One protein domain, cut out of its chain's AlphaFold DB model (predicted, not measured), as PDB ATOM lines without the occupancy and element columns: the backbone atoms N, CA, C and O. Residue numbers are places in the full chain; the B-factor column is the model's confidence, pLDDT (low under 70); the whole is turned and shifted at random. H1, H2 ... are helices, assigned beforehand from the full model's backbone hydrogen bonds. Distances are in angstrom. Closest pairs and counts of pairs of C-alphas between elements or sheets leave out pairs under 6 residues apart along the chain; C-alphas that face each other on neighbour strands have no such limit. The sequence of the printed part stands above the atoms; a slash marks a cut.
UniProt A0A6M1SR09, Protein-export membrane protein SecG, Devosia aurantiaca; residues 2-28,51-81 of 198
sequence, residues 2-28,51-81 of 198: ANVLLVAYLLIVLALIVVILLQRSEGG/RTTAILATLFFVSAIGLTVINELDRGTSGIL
ATOM      1  N   ALA A   2     142.380 182.136 165.180       62.50
ATOM      2  CA  ALA A   2     141.833 182.587 163.887       62.50
ATOM      3  C   ALA A   2     142.109 184.066 163.518       62.50
ATOM      4  O   ALA A   2     142.396 184.359 162.359       62.50
ATOM      5  N   ASN A   3     142.085 185.001 164.478       73.50
ATOM      6  CA  ASN A   3     142.425 186.410 164.213       73.50
ATOM      7  C   ASN A   3     143.873 186.591 163.734       73.50
ATOM      8  O   ASN A   3     144.148 187.457 162.912       73.50
ATOM      9  N   VAL A   4     144.790 185.738 164.203       77.62
ATOM     10  CA  VAL A   4     146.200 185.770 163.794       77.62
ATOM     11  C   VAL A   4     146.328 185.428 162.311       77.62
ATOM     12  O   VAL A   4     147.083 186.084 161.604       77.62
ATOM     13  N   LEU A   5     145.538 184.468 161.818       73.50
ATOM     14  CA  LEU A   5     145.521 184.096 160.400       73.50
ATOM     15  C   LEU A   5     144.942 185.208 159.512       73.50
ATOM     16  O   LEU A   5     145.481 185.446 158.436       73.50
ATOM     17  N   LEU A   6     143.909 185.932 159.967       78.31
ATOM     18  CA  LEU A   6     143.377 187.090 159.226       78.31
ATOM     19  C   LEU A   6     144.373 188.236 159.153       78.31
ATOM     20  O   LEU A   6     144.571 188.810 158.087       78.31
ATOM     21  N   VAL A   7     144.998 188.568 160.280       79.38
ATOM     22  CA  VAL A   7     145.978 189.653 160.329       79.38
ATOM     23  C   VAL A   7     147.205 189.282 159.496       79.38
ATOM     24  O   VAL A   7     147.653 190.093 158.694       79.38
ATOM     25  N   ALA A   8     147.706 188.048 159.601       80.31
ATOM     26  CA  ALA A   8     148.828 187.576 158.790       80.31
ATOM     27  C   ALA A   8     148.508 187.607 157.286       80.31
ATOM     28  O   ALA A   8     149.322 188.083 156.498       80.31
ATOM     29  N   TYR A   9     147.312 187.164 156.891       73.88
ATOM     30  CA  TYR A   9     146.856 187.233 155.505       73.88
ATOM     31  C   TYR A   9     146.775 188.678 155.004       73.88
ATOM     32  O   TYR A   9     147.338 188.995 153.958       73.88
ATOM     33  N   LEU A  10     146.157 189.569 155.784       80.81
ATOM     34  CA  LEU A  10     146.069 190.990 155.458       80.81
ATOM     35  C   LEU A  10     147.463 191.594 155.250       80.81
ATOM     36  O   LEU A  10     147.667 192.311 154.274       80.81
ATOM     37  N   LEU A  11     148.433 191.269 156.112       83.00
ATOM     38  CA  LEU A  11     149.808 191.750 155.971       83.00
ATOM     39  C   LEU A  11     150.510 191.202 154.721       83.00
ATOM     40  O   LEU A  11     151.230 191.952 154.066       83.00
ATOM     41  N   ILE A  12     150.289 189.937 154.358       76.81
ATOM     42  CA  ILE A  12     150.854 189.337 153.137       76.81
ATOM     43  C   ILE A  12     150.263 189.993 151.887       76.81
ATOM     44  O   ILE A  12     150.998 190.321 150.954       76.81
ATOM     45  N   VAL A  13     148.950 190.230 151.877       80.00
ATOM     46  CA  VAL A  13     148.271 190.941 150.786       80.00
ATOM     47  C   VAL A  13     148.829 192.358 150.655       80.00
ATOM     48  O   VAL A  13     149.183 192.772 149.555       80.00
ATOM     49  N   LEU A  14     148.985 193.081 151.766       81.88
ATOM     50  CA  LEU A  14     149.545 194.436 151.777       81.88
ATOM     51  C   LEU A  14     151.001 194.461 151.292       81.88
ATOM     52  O   LEU A  14     151.361 195.303 150.469       81.88
ATOM     53  N   ALA A  15     151.822 193.506 151.735       80.06
ATOM     54  CA  ALA A  15     153.198 193.353 151.272       80.06
ATOM     55  C   ALA A  15     153.260 193.095 149.758       80.06
ATOM     56  O   ALA A  15     154.061 193.718 149.062       80.06
ATOM     57  N   LEU A  16     152.376 192.246 149.224       76.06
ATOM     58  CA  LEU A  16     152.281 192.003 147.783       76.06
ATOM     59  C   LEU A  16     151.853 193.252 147.001       76.06
ATOM     60  O   LEU A  16     152.441 193.526 145.955       76.06
ATOM     61  N   ILE A  17     150.908 194.051 147.512       76.81
ATOM     62  CA  ILE A  17     150.522 195.335 146.894       76.81
ATOM     63  C   ILE A  17     151.732 196.263 146.802       76.81
ATOM     64  O   ILE A  17     152.000 196.816 145.738       76.81
ATOM     65  N   VAL A  18     152.488 196.414 147.894       80.50
ATOM     66  CA  VAL A  18     153.680 197.274 147.926       80.50
ATOM     67  C   VAL A  18     154.725 196.799 146.919       80.50
ATOM     68  O   VAL A  18     155.260 197.617 146.177       80.50
ATOM     69  N   VAL A  19     154.973 195.490 146.827       74.94
ATOM     70  CA  VAL A  19     155.905 194.912 145.845       74.94
ATOM     71  C   VAL A  19     155.462 195.205 144.407       74.94
ATOM     72  O   VAL A  19     156.287 195.568 143.570       74.94
ATOM     73  N   ILE A  20     154.166 195.114 144.113       75.00
ATOM     74  CA  ILE A  20     153.617 195.386 142.776       75.00
ATOM     75  C   ILE A  20     153.683 196.877 142.433       75.00
ATOM     76  O   ILE A  20     154.007 197.246 141.301       75.00
ATOM     77  N   LEU A  21     153.409 197.745 143.405       75.38
ATOM     78  CA  LEU A  21     153.532 199.188 143.224       75.38
ATOM     79  C   LEU A  21     154.991 199.615 143.063       75.38
ATOM     80  O   LEU A  21     155.272 200.486 142.242       75.38
ATOM     81  N   LEU A  22     155.922 198.971 143.766       73.00
ATOM     82  CA  LEU A  22     157.354 199.228 143.636       73.00
ATOM     83  C   LEU A  22     157.879 198.808 142.252       73.00
ATOM     84  O   LEU A  22     158.601 199.567 141.610       73.00
ATOM     85  N   GLN A  23     157.432 197.660 141.729       67.69
ATOM     86  CA  GLN A  23     157.750 197.223 140.358       67.69
ATOM     87  C   GLN A  23     157.227 198.200 139.286       67.69
ATOM     88  O   GLN A  23     157.807 198.309 138.205       67.69
ATOM     89  N   ARG A  24     156.162 198.958 139.585       63.94
ATOM     90  CA  ARG A  24     155.662 200.059 138.745       63.94
ATOM     91  C   ARG A  24     156.430 201.367 138.973       63.94
ATOM     92  O   ARG A  24     156.617 202.109 138.008       63.94
ATOM     93  N   SER A  25     156.849 201.675 140.205       57.75
ATOM     94  CA  SER A  25     157.432 202.981 140.548       57.75
ATOM     95  C   SER A  25     158.821 203.203 139.946       57.75
ATOM     96  O   SER A  25     159.188 204.351 139.716       57.75
ATOM     97  N   GLU A  26     159.554 202.138 139.604       58.84
ATOM     98  CA  GLU A  26     160.801 202.231 138.821       58.84
ATOM     99  C   GLU A  26     160.580 202.036 137.306       58.84
ATOM    100  O   GLU A  26     161.385 202.467 136.483       58.84
ATOM    101  N   GLY A  27     159.449 201.442 136.909       60.81
ATOM    102  CA  GLY A  27     159.156 201.039 135.528       60.81
ATOM    103  C   GLY A  27     158.420 202.065 134.655       60.81
ATOM    104  O   GLY A  27     158.051 201.737 133.528       60.81
ATOM    105  N   GLY A  28     158.165 203.283 135.145       61.03
ATOM    106  CA  GLY A  28     157.323 204.278 134.456       61.03
ATOM    107  C   GLY A  28     158.015 205.553 133.961       61.03
ATOM    108  O   GLY A  28     157.411 206.307 133.201       61.03
ATOM    109  N   ARG A  51     151.134 197.390 129.509       70.62
ATOM    110  CA  ARG A  51     150.380 196.146 129.332       70.62
ATOM    111  C   ARG A  51     150.876 195.025 130.240       70.62
ATOM    112  O   ARG A  51     150.043 194.339 130.821       70.62
ATOM    113  N   THR A  52     152.185 194.861 130.431       73.25
ATOM    114  CA  THR A  52     152.727 193.885 131.392       73.25
ATOM    115  C   THR A  52     152.313 194.227 132.814       73.25
ATOM    116  O   THR A  52     151.849 193.345 133.534       73.25
ATOM    117  N   THR A  53     152.365 195.503 133.204       77.44
ATOM    118  CA  THR A  53     151.914 195.880 134.548       77.44
ATOM    119  C   THR A  53     150.403 195.744 134.711       77.44
ATOM    120  O   THR A  53     149.945 195.355 135.778       77.44
ATOM    121  N   ALA A  54     149.613 196.020 133.669       76.38
ATOM    122  CA  ALA A  54     148.173 195.774 133.703       76.38
ATOM    123  C   ALA A  54     147.863 194.283 133.901       76.38
ATOM    124  O   ALA A  54     147.002 193.953 134.707       76.38
ATOM    125  N   ILE A  55     148.599 193.389 133.231       77.00
ATOM    126  CA  ILE A  55     148.454 191.933 133.389       77.00
ATOM    127  C   ILE A  55     148.857 191.481 134.799       77.00
ATOM    128  O   ILE A  55     148.159 190.682 135.416       77.00
ATOM    129  N   LEU A  56     149.963 191.995 135.340       75.44
ATOM    130  CA  LEU A  56     150.385 191.658 136.703       75.44
ATOM    131  C   LEU A  56     149.405 192.198 137.753       75.44
ATOM    132  O   LEU A  56     149.081 191.493 138.706       75.44
ATOM    133  N   ALA A  57     148.880 193.408 137.552       74.88
ATOM    134  CA  ALA A  57     147.879 194.004 138.431       74.88
ATOM    135  C   ALA A  57     146.561 193.217 138.415       74.88
ATOM    136  O   ALA A  57     145.990 192.975 139.477       74.88
ATOM    137  N   THR A  58     146.091 192.768 137.245       81.00
ATOM    138  CA  THR A  58     144.878 191.939 137.161       81.00
ATOM    139  C   THR A  58     145.089 190.567 137.791       81.00
ATOM    140  O   THR A  58     144.234 190.128 138.557       81.00
ATOM    141  N   LEU A  59     146.231 189.914 137.549       81.38
ATOM    142  CA  LEU A  59     146.567 188.634 138.184       81.38
ATOM    143  C   LEU A  59     146.638 188.745 139.709       81.38
ATOM    144  O   LEU A  59     146.138 187.868 140.417       81.38
ATOM    145  N   PHE A  60     147.206 189.836 140.222       78.94
ATOM    146  CA  PHE A  60     147.224 190.111 141.652       78.94
ATOM    147  C   PHE A  60     145.814 190.291 142.219       78.94
ATOM    148  O   PHE A  60     145.474 189.660 143.218       78.94
ATOM    149  N   PHE A  61     144.979 191.103 141.569       78.44
ATOM    150  CA  PHE A  61     143.622 191.377 142.039       78.44
ATOM    151  C   PHE A  61     142.761 190.105 142.052       78.44
ATOM    152  O   PHE A  61     142.057 189.836 143.023       78.44
ATOM    153  N   VAL A  62     142.875 189.275 141.009       86.19
ATOM    154  CA  VAL A  62     142.205 187.968 140.933       86.19
ATOM    155  C   VAL A  62     142.692 187.032 142.039       86.19
ATOM    156  O   VAL A  62     141.872 186.388 142.689       86.19
ATOM    157  N   SER A  63     144.000 186.987 142.302       79.62
ATOM    158  CA  SER A  63     144.563 186.160 143.380       79.62
ATOM    159  C   SER A  63     144.091 186.626 144.762       79.62
ATOM    160  O   SER A  63     143.717 185.800 145.589       79.62
ATOM    161  N   ALA A  64     144.038 187.942 144.999       76.06
ATOM    162  CA  ALA A  64     143.554 188.521 146.252       76.06
ATOM    163  C   ALA A  64     142.072 188.198 146.501       76.06
ATOM    164  O   ALA A  64     141.694 187.835 147.615       76.06
ATOM    165  N   ILE A  65     141.232 188.268 145.466       82.88
ATOM    166  CA  ILE A  65     139.823 187.869 145.570       82.88
ATOM    167  C   ILE A  65     139.713 186.354 145.792       82.88
ATOM    168  O   ILE A  65     139.005 185.928 146.700       82.88
ATOM    169  N   GLY A  66     140.442 185.539 145.023       84.94
ATOM    170  CA  GLY A  66     140.387 184.077 145.109       84.94
ATOM    171  C   GLY A  66     140.785 183.530 146.481       84.94
ATOM    172  O   GLY A  66     140.065 182.702 147.036       84.94
ATOM    173  N   LEU A  67     141.883 184.026 147.063       77.94
ATOM    174  CA  LEU A  67     142.303 183.619 148.408       77.94
ATOM    175  C   LEU A  67     141.345 184.128 149.489       77.94
ATOM    176  O   LEU A  67     141.118 183.425 150.467       77.94
ATOM    177  N   THR A  68     140.752 185.311 149.318       79.44
ATOM    178  CA  THR A  68     139.755 185.820 150.272       79.44
ATOM    179  C   THR A  68     138.514 184.933 150.272       79.44
ATOM    180  O   THR A  68     138.053 184.533 151.335       79.44
ATOM    181  N   VAL A  69     138.019 184.557 149.088       82.56
ATOM    182  CA  VAL A  69     136.868 183.657 148.955       82.56
ATOM    183  C   VAL A  69     137.190 182.284 149.552       82.56
ATOM    184  O   VAL A  69     136.436 181.818 150.398       82.56
ATOM    185  N   ILE A  70     138.324 181.660 149.201       81.25
ATOM    186  CA  ILE A  70     138.669 180.326 149.729       81.25
ATOM    187  C   ILE A  70     138.785 180.328 151.264       81.25
ATOM    188  O   ILE A  70     138.319 179.400 151.918       81.25
ATOM    189  N   ASN A  71     139.350 181.392 151.844       75.06
ATOM    190  CA  ASN A  71     139.520 181.511 153.291       75.06
ATOM    191  C   ASN A  71     138.185 181.770 154.002       75.06
ATOM    192  O   ASN A  71     137.958 181.246 155.090       75.06
ATOM    193  N   GLU A  72     137.292 182.551 153.390       78.12
ATOM    194  CA  GLU A  72     135.967 182.834 153.943       78.12
ATOM    195  C   GLU A  72     135.070 181.585 153.951       78.12
ATOM    196  O   GLU A  72     134.365 181.346 154.931       78.12
ATOM    197  N   LEU A  73     135.147 180.738 152.915       75.81
ATOM    198  CA  LEU A  73     134.429 179.457 152.897       75.81
ATOM    199  C   LEU A  73     134.865 178.528 154.045       75.81
ATOM    200  O   LEU A  73     134.007 177.984 154.742       75.81
ATOM    201  N   ASP A  74     136.170 178.398 154.299       72.06
ATOM    202  CA  ASP A  74     136.692 177.566 155.400       72.06
ATOM    203  C   ASP A  74     136.285 178.098 156.790       72.06
ATOM    204  O   ASP A  74     136.066 177.335 157.743       72.06
ATOM    205  N   ARG A  75     136.147 179.423 156.912       69.88
ATOM    206  CA  ARG A  75     135.730 180.112 158.141       69.88
ATOM    207  C   ARG A  75     134.241 179.955 158.429       69.88
ATOM    208  O   ARG A  75     133.882 179.682 159.575       69.88
ATOM    209  N   GLY A  76     133.393 180.090 157.410       69.12
ATOM    210  CA  GLY A  76     131.940 179.982 157.548       69.12
ATOM    211  C   GLY A  76     131.480 178.592 157.998       69.12
ATOM    212  O   GLY A  76     130.589 178.484 158.839       69.12
ATOM    213  N   THR A  77     132.114 177.521 157.506       68.12
ATOM    214  CA  THR A  77     131.754 176.146 157.898       68.12
ATOM    215  C   THR A  77     132.216 175.798 159.312       68.12
ATOM    216  O   THR A  77     131.476 175.159 160.054       68.12
ATOM    217  N   SER A  78     133.405 176.244 159.723       69.56
ATOM    218  CA  SER A  78     133.950 175.915 161.050       69.56
ATOM    219  C   SER A  78     133.342 176.772 162.169       69.56
ATOM    220  O   SER A  78     133.183 176.306 163.295       69.56
ATOM    221  N   GLY A  79     132.977 178.024 161.870       71.38
ATOM    222  CA  GLY A  79     132.529 178.991 162.874       71.38
ATOM    223  C   GLY A  79     131.162 178.692 163.488       71.38
ATOM    224  O   GLY A  79     130.975 178.935 164.671       71.38
ATOM    225  N   ILE A  80     130.208 178.145 162.729       71.81
ATOM    226  CA  ILE A  80     128.833 177.940 163.226       71.81
ATOM    227  C   ILE A  80     128.728 176.711 164.136       71.81
ATOM    228  O   ILE A  80     128.044 176.759 165.155       71.81
ATOM    229  N   LEU A  81     129.433 175.628 163.800       76.75
ATOM    230  CA  LEU A  81     129.461 174.418 164.626       76.75
ATOM    231  C   LEU A  81     130.194 174.647 165.949       76.75
ATOM    232  O   LEU A  81     129.709 174.220 166.991       76.75
TER     233      LEU A  81
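What this domain is: This is residues 2 to 28 and 51 to 81 of the 198 residues of the protein "Protein-export membrane protein SecG" of Devosia aurantiaca (UniProt A0A6M1SR09). Two long, nearly straight helices, H1 and H2, lie side by side and run opposite ways, making a flat, thin rod. H2 is the longer, and its residues 76 to 81 stick out at one end. The printed part has 58 residues with two named helices, H1 then H2, and no named strand; its class is all helix. It is loose, with a radius of gyration of the C-alphas of 14.5 A, and spans 51 by 20 by 6 A.

How they stand to each other: H1, residues 2 to 25, touches H2, residues 51 to 81, with its residues 13 to 24 alone, and H2 touches it with residues 53 to 64 alone. Their closest C-alphas, of Val 13 and Ala 64, are 7.0 A apart. They run opposite ways at a shallow tilt of 4 degrees. Every O i to N i+4 pair is within hydrogen-bond range in H1, and 25 of 27 in H2.

Where its parts are: H1 begins at C-alpha 2 (141.833, 182.587, 163.887) and is 34.7 A long. H2 is 46.4 A long and ends at C-alpha 81 (129.461, 174.418, 164.626).

The domain as a whole: The farthest C-alphas, of Gly 28 and Leu 81, are 50.8 A apart. Residues 29 to 50 are not printed; C-alphas 28 and 51 are 11.9 A apart across this cut. pLDDT is under 70 at residues 2, 23 to 28 and 75 to 78.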